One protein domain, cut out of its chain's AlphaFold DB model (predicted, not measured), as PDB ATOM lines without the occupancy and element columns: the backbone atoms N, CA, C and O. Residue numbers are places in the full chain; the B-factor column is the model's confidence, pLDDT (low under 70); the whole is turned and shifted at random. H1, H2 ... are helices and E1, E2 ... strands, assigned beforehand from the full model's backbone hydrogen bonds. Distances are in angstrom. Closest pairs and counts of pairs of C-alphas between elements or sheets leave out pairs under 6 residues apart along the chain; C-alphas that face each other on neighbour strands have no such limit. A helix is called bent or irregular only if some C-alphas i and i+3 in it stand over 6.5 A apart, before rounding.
ATOM      1  N   THR A  15     251.938 201.643 195.252       84.12
ATOM      2  CA  THR A  15     252.686 202.419 196.256       84.12
ATOM      3  C   THR A  15     252.607 203.920 196.010       84.12
ATOM      4  O   THR A  15     252.466 204.684 196.961       84.12
ATOM      5  N   ALA A  16     252.611 204.362 194.748       85.06
ATOM      6  CA  ALA A  16     252.448 205.771 194.399       85.06
ATOM      7  C   ALA A  16     251.056 206.286 194.803       85.06
ATOM      8  O   ALA A  16     250.954 207.353 195.408       85.06
ATOM      9  N   GLY A  17     250.006 205.497 194.548       86.69
ATOM     10  CA  GLY A  17     248.643 205.817 194.984       86.69
ATOM     11  C   GLY A  17     248.503 205.858 196.510       86.69
ATOM     12  O   GLY A  17     247.877 206.764 197.057       86.69
ATOM     13  N   MET A  18     249.155 204.934 197.220       87.56
ATOM     14  CA  MET A  18     249.173 204.937 198.687       87.56
ATOM     15  C   MET A  18     249.934 206.134 199.265       87.56
ATOM     16  O   MET A  18     249.481 206.724 200.244       87.56
ATOM     17  N   ARG A  19     251.053 206.546 198.654       90.12
ATOM     18  CA  ARG A  19     251.786 207.758 199.061       90.12
ATOM     19  C   ARG A  19     250.933 209.015 198.890       90.12
ATOM     20  O   ARG A  19     250.900 209.840 199.799       90.12
ATOM     21  N   GLU A  20     250.214 209.142 197.773       89.62
ATOM     22  CA  GLU A  20     249.270 210.247 197.546       89.62
ATOM     23  C   GLU A  20     248.149 210.249 198.594       89.62
ATOM     24  O   GLU A  20     247.836 211.292 199.168       89.62
ATOM     25  N   ARG A  21     247.607 209.072 198.925       89.50
ATOM     26  CA  ARG A  21     246.592 208.934 199.973       89.50
ATOM     27  C   ARG A  21     247.103 209.355 201.354       89.50
ATOM     28  O   ARG A  21     246.372 210.020 202.081       89.50
ATOM     29  N   ILE A  22     248.331 208.994 201.725       89.25
ATOM     30  CA  ILE A  22     248.919 209.395 203.016       89.25
ATOM     31  C   ILE A  22     249.134 210.915 203.075       89.25
ATOM     32  O   ILE A  22     248.883 211.529 204.113       89.25
ATOM     33  N   ASP A  23     249.562 211.534 201.972       87.69
ATOM     34  CA  ASP A  23     249.706 212.992 201.879       87.69
ATOM     35  C   ASP A  23     248.345 213.702 202.009       87.69
ATOM     36  O   ASP A  23     248.230 214.706 202.717       87.69
ATOM     37  N   ASP A  24     247.292 213.144 201.409       90.31
ATOM     38  CA  ASP A  24     245.913 213.620 201.555       90.31
ATOM     39  C   ASP A  24     245.402 213.498 203.004       90.31
ATOM     40  O   ASP A  24     244.876 214.469 203.555       90.31
ATOM     41  N   MET A  25     245.651 212.365 203.673       88.56
ATOM     42  CA  MET A  25     245.331 212.178 205.098       88.56
ATOM     43  C   MET A  25     245.989 213.250 205.977       88.56
ATOM     44  O   MET A  25     245.349 213.812 206.871       88.56
ATOM     45  N   TYR A  26     247.260 213.561 205.710       86.31
ATOM     46  CA  TYR A  26     248.004 214.570 206.459       86.31
ATOM     47  C   TYR A  26     247.455 215.983 206.226       86.31
ATOM     48  O   TYR A  26     247.249 216.746 207.172       86.31
ATOM     49  N   ARG A  27     247.200 216.350 204.965       87.81
ATOM     50  CA  ARG A  27     246.817 217.722 204.594       87.81
ATOM     51  C   ARG A  27     245.351 218.038 204.852       87.81
ATOM     52  O   ARG A  27     245.041 219.173 205.212       87.81
ATOM     53  N   ASN A  28     244.469 217.066 204.637       89.31
ATOM     54  CA  ASN A  28     243.031 217.306 204.525       89.31
ATOM     55  C   ASN A  28     242.209 216.613 205.620       89.31
ATOM     56  O   ASN A  28     241.118 217.087 205.934       89.31
ATOM     57  N   GLU A  29     242.720 215.541 206.234       87.50
ATOM     58  CA  GLU A  29     241.984 214.767 207.253       87.50
ATOM     59  C   GLU A  29     242.518 214.967 208.677       87.50
ATOM     60  O   GLU A  29     241.909 214.498 209.638       87.50
ATOM     61  N   GLY A  30     243.622 215.702 208.830       83.38
ATOM     62  CA  GLY A  30     244.212 216.005 210.133       83.38
ATOM     63  C   GLY A  30     244.882 214.801 210.795       83.38
ATOM     64  O   GLY A  30     244.982 214.774 212.023       83.38
ATOM     65  N   ALA A  31     245.328 213.813 210.007       85.00
ATOM     66  CA  ALA A  31     246.170 212.736 210.514       85.00
ATOM     67  C   ALA A  31     247.466 213.312 211.106       85.00
ATOM     68  O   ALA A  31     248.046 214.261 210.569       85.00
ATOM     69  N   ASP A  32     247.922 212.757 212.228       84.81
ATOM     70  CA  ASP A  32     249.150 213.223 212.855       84.81
ATOM     71  C   ASP A  32     250.387 212.804 212.043       84.81
ATOM     72  O   ASP A  32     250.412 211.773 211.364       84.81
ATOM     73  N   ALA A  33     251.445 213.613 212.136       80.25
ATOM     74  CA  ALA A  33     252.686 213.381 211.402       80.25
ATOM     75  C   ALA A  33     253.341 212.030 211.740       80.25
ATOM     76  O   ALA A  33     253.995 211.442 210.882       80.25
ATOM     77  N   GLY A  34     253.167 211.527 212.967       77.50
ATOM     78  CA  GLY A  34     253.730 210.253 213.398       77.50
ATOM     79  C   GLY A  34     253.103 209.079 212.662       77.50
ATOM     80  O   GLY A  34     253.822 208.269 212.076       77.50
ATOM     81  N   THR A  35     251.772 209.037 212.614       81.50
ATOM     82  CA  THR A  35     251.017 208.035 211.852       81.50
ATOM     83  C   THR A  35     251.386 208.066 210.368       81.50
ATOM     84  O   THR A  35     251.661 207.019 209.781       81.50
ATOM     85  N   CYS A  36     251.468 209.251 209.755       84.00
ATOM     86  CA  CYS A  36     251.865 209.376 208.349       84.00
ATOM     87  C   CYS A  36     253.307 208.898 208.101       84.00
ATOM     88  O   CYS A  36     253.547 208.172 207.139       84.00
ATOM     89  N   ASN A  37     254.256 209.239 208.979       82.25
ATOM     90  CA  ASN A  37     255.651 208.790 208.872       82.25
ATOM     91  C   ASN A  37     255.790 207.270 209.019       82.25
ATOM     92  O   ASN A  37     256.571 206.652 208.290       82.25
ATOM     93  N   LEU A  38     255.004 206.664 209.911       82.31
ATOM     94  CA  LEU A  38     254.962 205.216 210.074       82.31
ATOM     95  C   LEU A  38     254.460 204.532 208.797       82.31
ATOM     96  O   LEU A  38     255.093 203.597 208.310       82.31
ATOM     97  N   LEU A  39     253.354 205.021 208.228       85.31
ATOM     98  CA  LEU A  39     252.803 204.486 206.982       85.31
ATOM     99  C   LEU A  39     253.770 204.660 205.803       85.31
ATOM    100  O   LEU A  39     253.923 203.743 205.002       85.31
ATOM    101  N   LEU A  40     254.465 205.799 205.712       86.31
ATOM    102  CA  LEU A  40     255.495 206.019 204.692       86.31
ATOM    103  C   LEU A  40     256.682 205.067 204.868       86.31
ATOM    104  O   LEU A  40     257.115 204.468 203.890       86.31
ATOM    105  N   SER A  41     257.149 204.855 206.100       84.50
ATOM    106  CA  SER A  41     258.231 203.902 206.388       84.50
ATOM    107  C   SER A  41     257.832 202.459 206.051       84.50
ATOM    108  O   SER A  41     258.645 201.687 205.545       84.50
ATOM    109  N   LEU A  42     256.568 202.094 206.293       86.25
ATOM    110  CA  LEU A  42     255.997 200.802 205.901       86.25
ATOM    111  C   LEU A  42     255.947 200.640 204.378       86.25
ATOM    112  O   LEU A  42     256.268 199.567 203.867       86.25
ATOM    113  N   LEU A  43     255.579 201.693 203.643       87.81
ATOM    114  CA  LEU A  43     255.618 201.680 202.181       87.81
ATOM    115  C   LEU A  43     257.048 201.569 201.647       87.81
ATOM    116  O   LEU A  43     257.272 200.815 200.704       87.81
ATOM    117  N   ASP A  44     258.014 202.259 202.259       86.50
ATOM    118  CA  ASP A  44     259.425 202.151 201.881       86.50
ATOM    119  C   ASP A  44     259.938 200.713 202.068       86.50
ATOM    120  O   ASP A  44     260.596 200.171 201.180       86.50
ATOM    121  N   LEU A  45     259.591 200.064 203.188       84.38
ATOM    122  CA  LEU A  45     259.867 198.641 203.406       84.38
ATOM    123  C   LEU A  45     259.237 197.781 202.301       84.38
ATOM    124  O   LEU A  45     259.917 196.934 201.718       84.38
ATOM    125  N   CYS A  46     257.958 198.012 201.992       86.62
ATOM    126  CA  CYS A  46     257.243 197.266 200.960       86.62
ATOM    127  C   CYS A  46     257.895 197.410 199.579       86.62
ATOM    128  O   CYS A  46     258.039 196.418 198.871       86.62
ATOM    129  N   GLU A  47     258.348 198.606 199.205       86.00
ATOM    130  CA  GLU A  47     259.058 198.828 197.941       86.00
ATOM    131  C   GLU A  47     260.418 198.122 197.912       86.00
ATOM    132  O   GLU A  47     260.730 197.441 196.934       86.00
ATOM    133  N   ARG A  48     261.216 198.233 198.984       85.31
ATOM    134  CA  ARG A  48     262.545 197.594 199.060       85.31
ATOM    135  C   ARG A  48     262.471 196.071 199.020       85.31
ATOM    136  O   ARG A  48     263.372 195.431 198.480       85.31
ATOM    137  N   ARG A  49     261.425 195.499 199.616       82.06
ATOM    138  CA  ARG A  49     261.253 194.051 199.801       82.06
ATOM    139  C   ARG A  49     260.221 193.431 198.853       82.06
ATOM    140  O   ARG A  49     259.946 192.246 198.969       82.06
ATOM    141  N   ASN A  50     259.665 194.204 197.915       83.50
ATOM    142  CA  ASN A  50     258.617 193.754 196.990       83.50
ATOM    143  C   ASN A  50     257.415 193.100 197.716       83.50
ATOM    144  O   ASN A  50     256.975 191.993 197.395       83.50
ATOM    145  N   LEU A  51     256.917 193.800 198.737       87.19
ATOM    146  CA  LEU A  51     255.777 193.404 199.564       87.19
ATOM    147  C   LEU A  51     254.585 194.318 199.300       87.19
ATOM    148  O   LEU A  51     254.706 195.376 198.686       87.19
ATOM    149  N   TYR A  52     253.450 193.933 199.863       86.44
ATOM    150  CA  TYR A  52     252.209 194.683 199.860       86.44
ATOM    151  C   TYR A  52     251.698 194.868 201.274       86.44
ATOM    152  O   TYR A  52     251.887 194.001 202.134       86.44
ATOM    153  N   LEU A  53     251.020 195.994 201.494       85.38
ATOM    154  CA  LEU A  53     250.308 196.215 202.741       85.38
ATOM    155  C   LEU A  53     249.093 195.283 202.784       85.38
ATOM    156  O   LEU A  53     248.268 195.318 201.870       85.38
ATOM    157  N   PRO A  54     248.988 194.434 203.811       83.38
ATOM    158  CA  PRO A  54     247.870 193.522 203.945       83.38
ATOM    159  C   PRO A  54     246.606 194.273 204.389       83.38
ATOM    160  O   PRO A  54     246.681 195.288 205.085       83.38
ATOM    161  N   ASP A  55     245.437 193.733 204.039       79.69
ATOM    162  CA  ASP A  55     244.157 194.218 204.564       79.69
ATOM    163  C   ASP A  55     244.120 194.145 206.100       79.69
ATOM    164  O   ASP A  55     244.764 193.296 206.722       79.69
ATOM    165  N   THR A  56     243.308 194.993 206.739       73.75
ATOM    166  CA  THR A  56     243.233 195.091 208.212       73.75
ATOM    167  C   THR A  56     242.833 193.791 208.908       73.75
ATOM    168  O   THR A  56     243.206 193.583 210.070       73.75
ATOM    169  N   ASP A  57     242.099 192.936 208.198       80.19
ATOM    170  CA  ASP A  57     241.576 191.656 208.680       80.19
ATOM    171  C   ASP A  57     242.494 190.475 208.315       80.19
ATOM    172  O   ASP A  57     242.224 189.328 208.679       80.19
ATOM    173  N   CYS A  58     243.594 190.741 207.603       83.31
ATOM    174  CA  CYS A  58     244.594 189.739 207.277       83.31
ATOM    175  C   CYS A  58     245.357 189.334 208.542       83.31
ATOM    176  O   CYS A  58     245.962 190.162 209.226       83.31
ATOM    177  N   LEU A  59     245.343 188.034 208.835       87.56
ATOM    178  CA  LEU A  59     246.043 187.441 209.966       87.56
ATOM    179  C   LEU A  59     246.895 186.265 209.497       87.56
ATOM    180  O   LEU A  59     246.441 185.425 208.716       87.56
ATOM    181  N   VAL A  60     248.111 186.183 210.031       86.38
ATOM    182  CA  VAL A  60     249.055 185.089 209.796       86.38
ATOM    183  C   VAL A  60     249.104 184.217 211.039       86.38
ATOM    184  O   VAL A  60     249.253 184.717 212.150       86.38
ATOM    185  N   ASP A  61     248.952 182.912 210.838       86.06
ATOM    186  CA  ASP A  61     249.016 181.913 211.901       86.06
ATOM    187  C   ASP A  61     250.474 181.525 212.191       86.06
ATOM    188  O   ASP A  61     251.202 181.101 211.289       86.06
ATOM    189  N   LEU A  62     250.899 181.686 213.447       86.06
ATOM    190  CA  LEU A  62     252.247 181.387 213.931       86.06
ATOM    191  C   LEU A  62     252.318 179.954 214.453       86.06
ATOM    192  O   LEU A  62     252.458 179.736 215.652       86.06
ATOM    193  N   PHE A  63     252.201 178.972 213.558       79.06
ATOM    194  CA  PHE A  63     252.336 177.540 213.889       79.06
ATOM    195  C   PHE A  63     251.321 177.046 214.935       79.06
ATOM    196  O   PHE A  63     251.590 176.112 215.688       79.06
ATOM    197  N   GLY A  64     250.156 177.688 215.013       80.56
ATOM    198  CA  GLY A  64     249.119 177.432 216.010       80.56
ATOM    199  C   GLY A  64     249.375 178.045 217.394       80.56
ATOM    200  O   GLY A  64     248.601 177.774 218.310       80.56
ATOM    201  N   TYR A  65     250.409 178.879 217.567       84.31
ATOM    202  CA  TYR A  65     250.706 179.585 218.829       84.31
ATOM    203  C   TYR A  65     250.052 180.966 218.925       84.31
ATOM    204  O   TYR A  65     250.096 181.618 219.965       84.31
ATOM    205  N   GLY A  66     249.419 181.421 217.850       86.50
ATOM    206  CA  GLY A  66     248.743 182.707 217.810       86.50
ATOM    207  C   GLY A  66     248.559 183.196 216.387       86.50
ATOM    208  O   GLY A  66     249.042 182.592 215.428       86.50
ATOM    209  N   LYS A  67     247.839 184.307 216.256       89.00
ATOM    210  CA  LYS A  67     247.650 184.992 214.981       89.00
ATOM    211  C   LYS A  67     248.086 186.432 215.118       89.00
ATOM    212  O   LYS A  67     247.660 187.107 216.050       89.00
ATOM    213  N   VAL A  68     248.889 186.892 214.172       89.62
ATOM    214  CA  VAL A  68     249.416 188.258 214.154       89.62
ATOM    215  C   VAL A  68     249.055 188.946 212.854       89.62
ATOM    216  O   VAL A  68     248.865 188.298 211.819       89.62
ATOM    217  N   ARG A  69     248.962 190.273 212.908       89.50
ATOM    218  CA  ARG A  69     248.820 191.073 211.700       89.50
ATOM    219  C   ARG A  69     250.196 191.191 211.034       89.50
ATOM    220  O   ARG A  69     251.150 191.599 211.699       89.50
ATOM    221  N   PRO A  70     250.327 190.858 209.742       90.94
ATOM    222  CA  PRO A  70     251.569 191.116 209.038       90.94
ATOM    223  C   PRO A  70     251.782 192.619 208.819       90.94
ATOM    224  O   PRO A  70     250.834 193.370 208.602       90.94
ATOM    225  N   ALA A  71     253.040 193.046 208.848       89.38
ATOM    226  CA  ALA A  71     253.464 194.370 208.403       89.38
ATOM    227  C   ALA A  71     253.512 194.455 206.867       89.38
ATOM    228  O   ALA A  71     253.231 195.503 206.293       89.38
ATOM    229  N   GLY A  72     253.839 193.342 206.202       89.12
ATOM    230  CA  GLY A  72     253.896 193.242 204.746       89.12
ATOM    231  C   GLY A  72     253.848 191.792 204.271       89.12
ATOM    232  O   GLY A  72     254.326 190.889 204.962       89.12
ATOM    233  N   VAL A  73     253.261 191.567 203.097       88.94
ATOM    234  CA  VAL A  73     253.141 190.239 202.472       88.94
ATOM    235  C   VAL A  73     253.547 190.287 201.002       88.94
ATOM    236  O   VAL A  73     253.162 191.205 200.285       88.94
ATOM    237  N   SER A  74     254.299 189.299 200.525       84.62
ATOM    238  CA  SER A  74     254.600 189.142 199.097       84.62
ATOM    239  C   SER A  74     253.572 188.227 198.432       84.62
ATOM    240  O   SER A  74     253.327 187.114 198.909       84.62
ATOM    241  N   THR A  75     253.008 188.648 197.297       71.25
ATOM    242  CA  THR A  75     252.187 187.761 196.448       71.25
ATOM    243  C   THR A  75     253.037 186.865 195.540       71.25
ATOM    244  O   THR A  75     252.533 185.864 195.029       71.25
ATOM    245  N   ILE A  76     254.330 187.174 195.379       72.81
ATOM    246  CA  ILE A  76     255.253 186.468 194.480       72.81
ATOM    247  C   ILE A  76     256.084 185.447 195.260       72.81
ATOM    248  O   ILE A  76     256.002 184.244 195.008       72.81
ATOM    249  N   ASP A  77     256.830 185.922 196.254       71.94
ATOM    250  CA  ASP A  77     257.846 185.133 196.958       71.94
ATOM    251  C   ASP A  77     257.298 184.462 198.226       71.94
ATOM    252  O   ASP A  77     258.012 183.740 198.920       71.94
ATOM    253  N   ARG A  78     256.004 184.669 198.522       71.62
ATOM    254  CA  ARG A  78     255.318 184.196 199.742       71.62
ATOM    255  C   ARG A  78     256.018 184.620 201.036       71.62
ATOM    256  O   ARG A  78     255.859 183.979 202.074       71.62
ATOM    257  N   GLU A  79     256.789 185.696 200.964       83.38
ATOM    258  CA  GLU A  79     257.450 186.307 202.101       83.38
ATOM    259  C   GLU A  79     256.431 187.041 202.979       83.38
ATOM    260  O   GLU A  79     255.486 187.661 202.484       83.38
ATOM    261  N   VAL A  80     256.625 186.965 204.292       88.75
ATOM    262  CA  VAL A  80     255.785 187.632 205.287       88.75
ATOM    263  C   VAL A  80     256.693 188.349 206.274       88.75
ATOM    264  O   VAL A  80     257.640 187.757 206.795       88.75
ATOM    265  N   TRP A  81     256.371 189.611 206.538       91.25
ATOM    266  CA  TRP A  81     257.024 190.452 207.533       91.25
ATOM    267  C   TRP A  81     256.051 190.757 208.661       91.25
ATOM    268  O   TRP A  81     254.880 191.050 208.416       91.25
ATOM    269  N   LEU A  82     256.531 190.676 209.895       91.06
ATOM    270  CA  LEU A  82     255.731 190.720 211.112       91.06
ATOM    271  C   LEU A  82     256.271 191.793 212.053       91.06
ATOM    272  O   LEU A  82     257.482 191.987 212.138       91.06
ATOM    273  N   TYR A  83     255.387 192.465 212.787       89.88
ATOM    274  CA  TYR A  83     255.803 193.379 213.848       89.88
ATOM    275  C   TYR A  83     256.413 192.586 215.002       89.88
ATOM    276  O   TYR A  83     255.767 191.698 215.552       89.88
ATOM    277  N   ALA A  84     257.635 192.926 215.405       89.19
ATOM    278  CA  ALA A  84     258.337 192.223 216.476       89.19
ATOM    279  C   ALA A  84     257.562 192.277 217.806       89.19
ATOM    280  O   ALA A  84     257.497 191.286 218.526       89.19
ATOM    281  N   GLY A  85     256.912 193.409 218.104       86.62
ATOM    282  CA  GLY A  85     256.084 193.560 219.307       86.62
ATOM    283  C   GLY A  85     254.918 192.570 219.377       86.62
ATOM    284  O   GLY A  85     254.610 192.070 220.457       86.62
ATOM    285  N   ASP A  86     254.340 192.212 218.228       90.94
ATOM    286  CA  ASP A  86     253.210 191.281 218.144       90.94
ATOM    287  C   ASP A  86     253.647 189.817 218.309       90.94
ATOM    288  O   ASP A  86     252.805 188.936 218.474       90.94
ATOM    289  N   LEU A  87     254.955 189.533 218.284       92.94
ATOM    290  CA  LEU A  87     255.489 188.180 218.453       92.94
ATOM    291  C   LEU A  87     255.685 187.789 219.917       92.94
ATOM    292  O   LEU A  87     255.799 186.601 220.190       92.94
ATOM    293  N   ALA A  88     255.737 188.738 220.854       92.69
ATOM    294  CA  ALA A  88     256.078 188.454 222.250       92.69
ATOM    295  C   ALA A  88     255.111 187.448 222.897       92.69
ATOM    296  O   ALA A  88     255.541 186.416 223.407       92.69
ATOM    297  N   GLU A  89     253.803 187.698 222.803       92.00
ATOM    298  CA  GLU A  89     252.783 186.787 223.334       92.00
ATOM    299  C   GLU A  89     252.780 185.432 222.593       92.00
ATOM    300  O   GLU A  89     252.947 184.410 223.264       92.00
ATOM    301  N   PRO A  90     252.700 185.375 221.245       91.06
ATOM    302  CA  PRO A  90     252.745 184.114 220.505       91.06
ATOM    303  C   PRO A  90     254.076 183.374 220.545       91.06
ATOM    304  O   PRO A  90     254.085 182.206 220.168       91.06
ATOM    305  N   ALA A  91     255.177 184.003 220.983       91.31
ATOM    306  CA  ALA A  91     256.473 183.364 221.250       91.31
ATOM    307  C   ALA A  91     256.732 183.090 222.746       91.31
ATOM    308  O   ALA A  91     257.670 182.361 223.062       91.31
ATOM    309  N   GLY A  92     255.889 183.585 223.662       91.25
ATOM    310  CA  GLY A  92     255.968 183.258 225.091       91.25
ATOM    311  C   GLY A  92     257.151 183.942 225.748       91.25
ATOM    312  O   GLY A  92     257.783 183.386 226.645       91.25
ATOM    313  N   LEU A  93     257.482 185.119 225.228       93.69
ATOM    314  CA  LEU A  93     258.660 185.897 225.554       93.69
ATOM    315  C   LEU A  93     258.251 187.276 226.041       93.69
ATOM    316  O   LEU A  93     257.218 187.820 225.650       93.69
ATOM    317  N   ASP A  94     259.123 187.879 226.838       93.06
ATOM    318  CA  ASP A  94     258.998 189.294 227.143       93.06
ATOM    319  C   ASP A  94     259.300 190.135 225.886       93.06
ATOM    320  O   ASP A  94     260.213 189.796 225.120       93.06
ATOM    321  N   PRO A  95     258.603 191.269 225.669       90.00
ATOM    322  CA  PRO A  95     258.849 192.148 224.519       90.00
ATOM    323  C   PRO A  95     260.304 192.622 224.392       90.00
ATOM    324  O   PRO A  95     260.800 192.840 223.284       90.00
ATOM    325  N   GLU A  96     261.005 192.760 225.520       89.31
ATOM    326  CA  GLU A  96     262.424 193.124 225.554       89.31
ATOM    327  C   GLU A  96     263.299 192.046 224.904       89.31
ATOM    328  O   GLU A  96     264.151 192.379 224.085       89.31
ATOM    329  N   VAL A  97     263.025 190.760 225.159       91.88
ATOM    330  CA  VAL A  97     263.770 189.638 224.561       91.88
ATOM    331  C   VAL A  97     263.597 189.613 223.046       91.88
ATOM    332  O   VAL A  97     264.558 189.377 222.316       91.88
ATOM    333  N   VAL A  98     262.384 189.885 222.558       90.88
ATOM    334  CA  VAL A  98     262.119 189.942 221.114       90.88
ATOM    335  C   VAL A  98     262.820 191.141 220.473       90.88
ATOM    336  O   VAL A  98     263.385 191.026 219.387       90.88
ATOM    337  N   THR A  99     262.829 192.285 221.160       85.94
ATOM    338  CA  THR A  99     263.532 193.487 220.695       85.94
ATOM    339  C   THR A  99     265.043 193.269 220.658       85.94
ATOM    340  O   THR A  99     265.691 193.671 219.693       85.94
ATOM    341  N   ASP A 100     265.613 192.620 221.671       87.44
ATOM    342  CA  ASP A 100     267.038 192.295 221.715       87.44
ATOM    343  C   ASP A 100     267.415 191.279 220.639       87.44
ATOM    344  O   ASP A 100     268.416 191.470 219.958       87.44
ATOM    345  N   TYR A 101     266.576 190.269 220.400       89.31
ATOM    346  CA  TYR A 101     266.763 189.346 219.283       89.31
ATOM    347  C   TYR A 101     266.742 190.070 217.930       89.31
ATOM    348  O   TYR A 101     267.617 189.856 217.096       89.31
ATOM    349  N   TRP A 102     265.781 190.974 217.719       87.31
ATOM    350  CA  TRP A 102     265.753 191.797 216.513       87.31
ATOM    351  C   TRP A 102     267.031 192.637 216.368       87.31
ATOM    352  O   TRP A 102     267.598 192.703 215.279       87.31
ATOM    353  N   ARG A 103     267.530 193.231 217.461       84.00
ATOM    354  CA  ARG A 103     268.819 193.938 217.443       84.00
ATOM    355  C   ARG A 103     269.945 192.990 217.050       84.00
ATOM    356  O   ARG A 103     270.721 193.339 216.183       84.00
ATOM    357  N   GLU A 104     270.041 191.800 217.627       85.50
ATOM    358  CA  GLU A 104     271.091 190.839 217.262       85.50
ATOM    359  C   GLU A 104     271.055 190.452 215.773       85.50
ATOM    360  O   GLU A 104     272.105 190.369 215.142       85.50
ATOM    361  N   GLU A 105     269.867 190.256 215.197       78.38
ATOM    362  CA  GLU A 105     269.719 189.855 213.790       78.38
ATOM    363  C   GLU A 105     269.995 190.999 212.796       78.38
ATOM    364  O   GLU A 105     270.421 190.732 211.672       78.38
ATOM    365  N   TYR A 106     269.756 192.260 213.184       73.94
ATOM    366  CA  TYR A 106     269.759 193.404 212.256       73.94
ATOM    367  C   TYR A 106     270.695 194.567 212.643       73.94
ATOM    368  O   TYR A 106     270.844 195.501 211.856       73.94
ATOM    369  N   ALA A 107     271.360 194.549 213.806       63.31
ATOM    370  CA  ALA A 107     272.182 195.674 214.288       63.31
ATOM    371  C   ALA A 107     273.499 195.887 213.526       63.31
ATOM    372  O   ALA A 107     274.132 196.924 213.713       63.31
ATOM    373  N   GLU A 108     273.923 194.947 212.678       53.22
ATOM    374  CA  GLU A 108     275.164 195.083 211.901       53.22
ATOM    375  C   GLU A 108     274.956 195.632 210.473       53.22
ATOM    376  O   GLU A 108     275.909 195.692 209.695       53.22
ATOM    377  N   GLY A 109     273.746 196.082 210.116       49.38
ATOM    378  CA  GLY A 109     273.455 196.702 208.817       49.38
ATOM    379  C   GLY A 109     273.014 198.167 208.916       49.38
ATOM    380  O   GLY A 109     272.222 198.517 209.785       49.38
ATOM    381  N   ASP A 110     273.457 199.007 207.970       46.69
ATOM    382  CA  ASP A 110     272.897 200.358 207.726       46.69
ATOM    383  C   ASP A 110     271.406 200.310 207.301       46.69
ATOM    384  O   ASP A 110     270.717 201.327 207.330       46.69
ATOM    385  N   ASP A 111     270.902 199.119 206.956       49.66
ATOM    386  CA  ASP A 111     269.522 198.813 206.563       49.66
ATOM    387  C   ASP A 111     268.794 198.017 207.657       49.66
ATOM    388  O   ASP A 111     268.248 196.933 207.422       49.66
ATOM    389  N   ALA A 112     268.785 198.523 208.888       53.84
ATOM    390  CA  ALA A 112     267.818 198.027 209.852       53.84
ATOM    391  C   ALA A 112     266.427 198.328 209.269       53.84
ATOM    392  O   ALA A 112     266.081 199.497 209.089       53.84
ATOM    393  N   ASP A 113     265.656 197.293 208.906       62.06
ATOM    394  CA  ASP A 113     264.276 197.424 208.427       62.06
ATOM    395  C   ASP A 113     263.402 197.911 209.590       62.06
ATOM    396  O   ASP A 113     262.716 197.169 210.290       62.06
ATOM    397  N   LEU A 114     263.547 199.206 209.841       61.91
ATOM    398  CA  LEU A 114     263.002 199.965 210.934       61.91
ATOM    399  C   LEU A 114     261.878 200.821 210.397       61.91
ATOM    400  O   LEU A 114     262.031 201.568 209.431       61.91
ATOM    401  N   LEU A 115     260.741 200.740 211.068       61.28
ATOM    402  CA  LEU A 115     259.636 201.626 210.783       61.28
ATOM    403  C   LEU A 115     259.759 202.845 211.684       61.28
ATOM    404  O   LEU A 115     259.726 202.723 212.911       61.28
ATOM    405  N   HIS A 116     259.925 204.012 211.072       60.84
ATOM    406  CA  HIS A 116     260.119 205.255 211.796       60.84
ATOM    407  C   HIS A 116     258.770 205.868 212.157       60.84
ATOM    408  O   HIS A 116     257.947 206.173 211.295       60.84
ATOM    409  N   TYR A 117     258.575 206.112 213.445       56.41
ATOM    410  CA  TYR A 117     257.492 206.918 213.977       56.41
ATOM    411  C   TYR A 117     258.104 208.113 214.703       56.41
ATOM    412  O   TYR A 117     258.991 207.952 215.536       56.41
ATOM    413  N   ALA A 118     257.646 209.322 214.402       55.25
ATOM    414  CA  ALA A 118     257.955 210.486 215.220       55.25
ATOM    415  C   ALA A 118     256.685 210.841 215.982       55.25
ATOM    416  O   ALA A 118     255.724 211.290 215.355       55.25
ATOM    417  N   ASP A 119     256.655 210.666 217.308       52.66
ATOM    418  CA  ASP A 119     255.601 211.353 218.050       52.66
ATOM    419  C   ASP A 119     255.797 212.857 217.830       52.66
ATOM    420  O   ASP A 119     256.918 213.340 217.657       52.66
ATOM    421  N   GLY A 120     254.722 213.639 217.801       48.38
ATOM    422  CA  GLY A 120     254.807 215.092 217.604       48.38
ATOM    423  C   GLY A 120     255.654 215.851 218.649       48.38
ATOM    424  O   GLY A 120     255.642 217.079 218.646       48.38
ATOM    425  N   GLN A 121     256.360 215.156 219.551       55.19
ATOM    426  CA  GLN A 121     257.323 215.681 220.519       55.19
ATOM    427  C   GLN A 121     258.787 215.516 220.067       55.19
ATOM    428  O   GLN A 121     259.692 215.985 220.758       55.19
ATOM    429  N   GLY A 122     259.032 214.911 218.900       49.31
ATOM    430  CA  GLY A 122     260.369 214.740 218.328       49.31
ATOM    431  C   GLY A 122     261.109 213.498 218.828       49.31
ATOM    432  O   GLY A 122     262.310 213.380 218.577       49.31
ATOM    433  N   VAL A 123     260.426 212.573 219.513       48.69
ATOM    434  CA  VAL A 123     260.998 211.267 219.856       48.69
ATOM    435  C   VAL A 123     260.799 210.334 218.665       48.69
ATOM    436  O   VAL A 123     259.672 210.045 218.259       48.69
ATOM    437  N   ALA A 124     261.911 209.874 218.088       56.84
ATOM    438  CA  ALA A 124     261.898 208.819 217.086       56.84
ATOM    439  C   ALA A 124     261.667 207.478 217.792       56.84
ATOM    440  O   ALA A 124     262.553 206.968 218.481       56.84
ATOM    441  N   TRP A 125     260.471 206.925 217.635       60.59
ATOM    442  CA  TRP A 125     260.188 205.542 217.968       60.59
ATOM    443  C   TRP A 125     260.403 204.676 216.738       60.59
ATOM    444  O   TRP A 125     260.152 205.080 215.602       60.59
ATOM    445  N   PHE A 126     260.857 203.463 216.994       68.25
ATOM    446  CA  PHE A 126     261.118 202.469 215.977       68.25
ATOM    447  C   PHE A 126     260.188 201.295 216.236       68.25
ATOM    448  O   PHE A 126     260.162 200.784 217.355       68.25
ATOM    449  N   LEU A 127     259.421 200.888 215.227       78.56
ATOM    450  CA  LEU A 127     258.667 199.638 215.269       78.56
ATOM    451  C   LEU A 127     259.485 198.578 214.520       78.56
ATOM    452  O   LEU A 127     259.569 198.643 213.291       78.56
ATOM    453  N   PRO A 128     260.132 197.639 215.236       83.50
ATOM    454  CA  PRO A 128     260.941 196.620 214.594       83.50
ATOM    455  C   PRO A 128     260.053 195.619 213.860       83.50
ATOM    456  O   PRO A 128     258.996 195.225 214.369       83.50
ATOM    457  N   VAL A 129     260.501 195.179 212.689       88.00
ATOM    458  CA  VAL A 129     259.868 194.090 211.943       88.00
ATOM    459  C   VAL A 129     260.840 192.937 211.734       88.00
ATOM    460  O   VAL A 129     262.051 193.129 211.632       88.00
ATOM    461  N   LEU A 130     260.296 191.727 211.681       88.31
ATOM    462  CA  LEU A 130     261.022 190.489 211.435       88.31
ATOM    463  C   LEU A 130     260.388 189.776 210.249       88.31
ATOM    464  O   LEU A 130     259.163 189.677 210.156       88.31
ATOM    465  N   ASN A 131     261.213 189.249 209.349       89.00
ATOM    466  CA  ASN A 131     260.703 188.348 208.325       89.00
ATOM    467  C   ASN A 131     260.340 186.981 208.937       89.00
ATOM    468  O   ASN A 131     260.665 186.661 210.089       89.00
ATOM    469  N   TRP A 132     259.649 186.159 208.154       86.69
ATOM    470  CA  TRP A 132     259.205 184.833 208.579       86.69
ATOM    471  C   TRP A 132     260.348 183.919 209.045       86.69
ATOM    472  O   TRP A 132     260.191 183.171 210.009       86.69
ATOM    473  N   GLU A 133     261.514 183.985 208.401       87.50
ATOM    474  CA  GLU A 133     262.665 183.151 208.760       87.50
ATOM    475  C   GLU A 133     263.274 183.546 210.109       87.50
ATOM    476  O   GLU A 133     263.579 182.675 210.925       87.50
ATOM    477  N   ALA A 134     263.425 184.846 210.367       89.44
ATOM    478  CA  ALA A 134     263.882 185.360 211.654       89.44
ATOM    479  C   ALA A 134     262.854 185.069 212.757       89.44
ATOM    480  O   ALA A 134     263.220 184.691 213.865       89.44
ATOM    481  N   THR A 135     261.559 185.139 212.435       91.00
ATOM    482  CA  THR A 135     260.485 184.714 213.347       91.00
ATOM    483  C   THR A 135     260.628 183.235 213.701       91.00
ATOM    484  O   THR A 135     260.614 182.867 214.869       91.00
ATOM    485  N   MET A 136     260.860 182.373 212.713       89.12
ATOM    486  CA  MET A 136     261.119 180.955 212.954       89.12
ATOM    487  C   MET A 136     262.337 180.718 213.845       89.12
ATOM    488  O   MET A 136     262.269 179.931 214.790       89.12
ATOM    489  N   ARG A 137     263.439 181.428 213.585       90.94
ATOM    490  CA  ARG A 137     264.649 181.364 214.411       90.94
ATOM    491  C   ARG A 137     264.389 181.819 215.848       90.94
ATOM    492  O   ARG A 137     264.831 181.135 216.770       90.94
ATOM    493  N   LEU A 138     263.628 182.892 216.060       92.81
ATOM    494  CA  LEU A 138     263.210 183.341 217.393       92.81
ATOM    495  C   LEU A 138     262.492 182.219 218.158       92.81
ATOM    496  O   LEU A 138     262.851 181.920 219.300       92.81
ATOM    497  N   PHE A 139     261.522 181.557 217.520       91.62
ATOM    498  CA  PHE A 139     260.769 180.464 218.140       91.62
ATOM    499  C   PHE A 139     261.664 179.269 218.493       91.62
ATOM    500  O   PHE A 139     261.565 178.730 219.587       91.62
ATOM    501  N   VAL A 140     262.580 178.860 217.615       90.56
ATOM    502  CA  VAL A 140     263.412 177.671 217.887       90.56
ATOM    503  C   VAL A 140     264.611 177.947 218.802       90.56
ATOM    504  O   VAL A 140     265.177 177.002 219.344       90.56
ATOM    505  N   THR A 141     265.026 179.208 218.977       91.38
ATOM    506  CA  THR A 141     266.229 179.553 219.765       91.38
ATOM    507  C   THR A 141     265.943 180.232 221.098       91.38
ATOM    508  O   THR A 141     266.731 180.069 222.030       91.38
ATOM    509  N   ARG A 142     264.853 181.001 221.208       93.06
ATOM    510  CA  ARG A 142     264.545 181.802 222.402       93.06
ATOM    511  C   ARG A 142     263.246 181.383 223.083       93.06
ATOM    512  O   ARG A 142     263.184 181.456 224.305       93.06
ATOM    513  N   SER A 143     262.230 180.957 222.325       92.81
ATOM    514  CA  SER A 143     260.915 180.625 222.890       92.81
ATOM    515  C   SER A 143     260.962 179.396 223.807       92.81
ATOM    516  O   SER A 143     261.637 178.413 223.482       92.81
TER     517      SER A 143
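What this domain is: This is residues 15 to 143 of the 226 residues of an uncharacterized protein of Polymorphospora rubra (UniProt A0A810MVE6). A small antiparallel sheet of four strands, curled like part of a barrel, has helices at both ends: the helical hairpin H1 and H2 at one end, with H2 beside both edge strands E1 and E3 and H1 beyond it, and a crossed cluster of three short helices, H3, H4 and H5, at the other. The 129 printed residues have five named helices and four named strands, in the order H1 H2 E1 E2 H3 H4 E3 E4 H5; the sheet's order is E1 - E2 - E4 - E3 and the class is mixed, helices and strands. The whole is compact, with a radius of gyration of the C-alphas of 15.1 A and spans of 46 by 34 by 26 A.

Where its parts are: H1, residues 15 to 28, begins at C-alpha 15 (252.686, 202.419, 196.256) and is 19.6 A long. H2, residues 33 to 49, is 24.1 A long. E1 is residues 70 to 73 and E2 is residues 80 to 83. H3, residues 84 to 91, is irregular, but only just: C-alphas 86 and 89 are 6.9 A apart. H4, residues 95 to 106, is 16.5 A long. E3 is residues 114 to 118; E4, residues 124 to 131, is 22.3 A long. H5, residues 132 to 141, ends at C-alpha 141 (266.229, 179.553, 219.765).

How they stand to each other: H1 and H2 touch at a shallow tilt of 3 degrees, opposite ways, closest at the C-alphas of Ile 22 and Cys 36, 6.1 A. H2 is on the sheet, only just at its level, with a height over the sheet of 3.7 A; its closest C-alphas to E3 are Gly 34 and Ala 118, 4.6 A. In the hairpin E1 and E2, N 71 and O 81 are 2.7 A apart. E4 has staggered pairing: residues 129 to 131 with E2, where N 82 and O 130 are 2.8 A apart, and residues 124 to 128 with E3 in a hairpin, where N 125 and O 117 are 2.8 A apart. E2, H3 H4, E3 form a split strand-helix-strand unit, two strands running the same way with E4 between them; its crossover is right-handed. H3 and H4 touch at a steep tilt of 61 degrees, closest at the C-alphas of Ala 88 and Pro 95, 5.1 A. H5 only just touches H4, with 3 pairs of C-alphas within 8 A, closest Tyr 101 and Leu 138, 7.2 A. H3 and H5 stand up from the same face of the sheet; H4 only grazes it with residues 98 to 106. Every O i to N i+4 pair is within hydrogen-bond range in H1, H2, H4 and H5; H3 has 1 of 4, and 3 of 5 O i to N i+3 pairs.

The domain as a whole: The two C-alphas farthest apart, Asn 28 and Thr 141, are 46.9 A apart. The printed part has no cut. The link H2 to E1, residues 50 to 69, is long. The mean pLDDT of the printed part is 81.6; residues 107 to 126 are under 70.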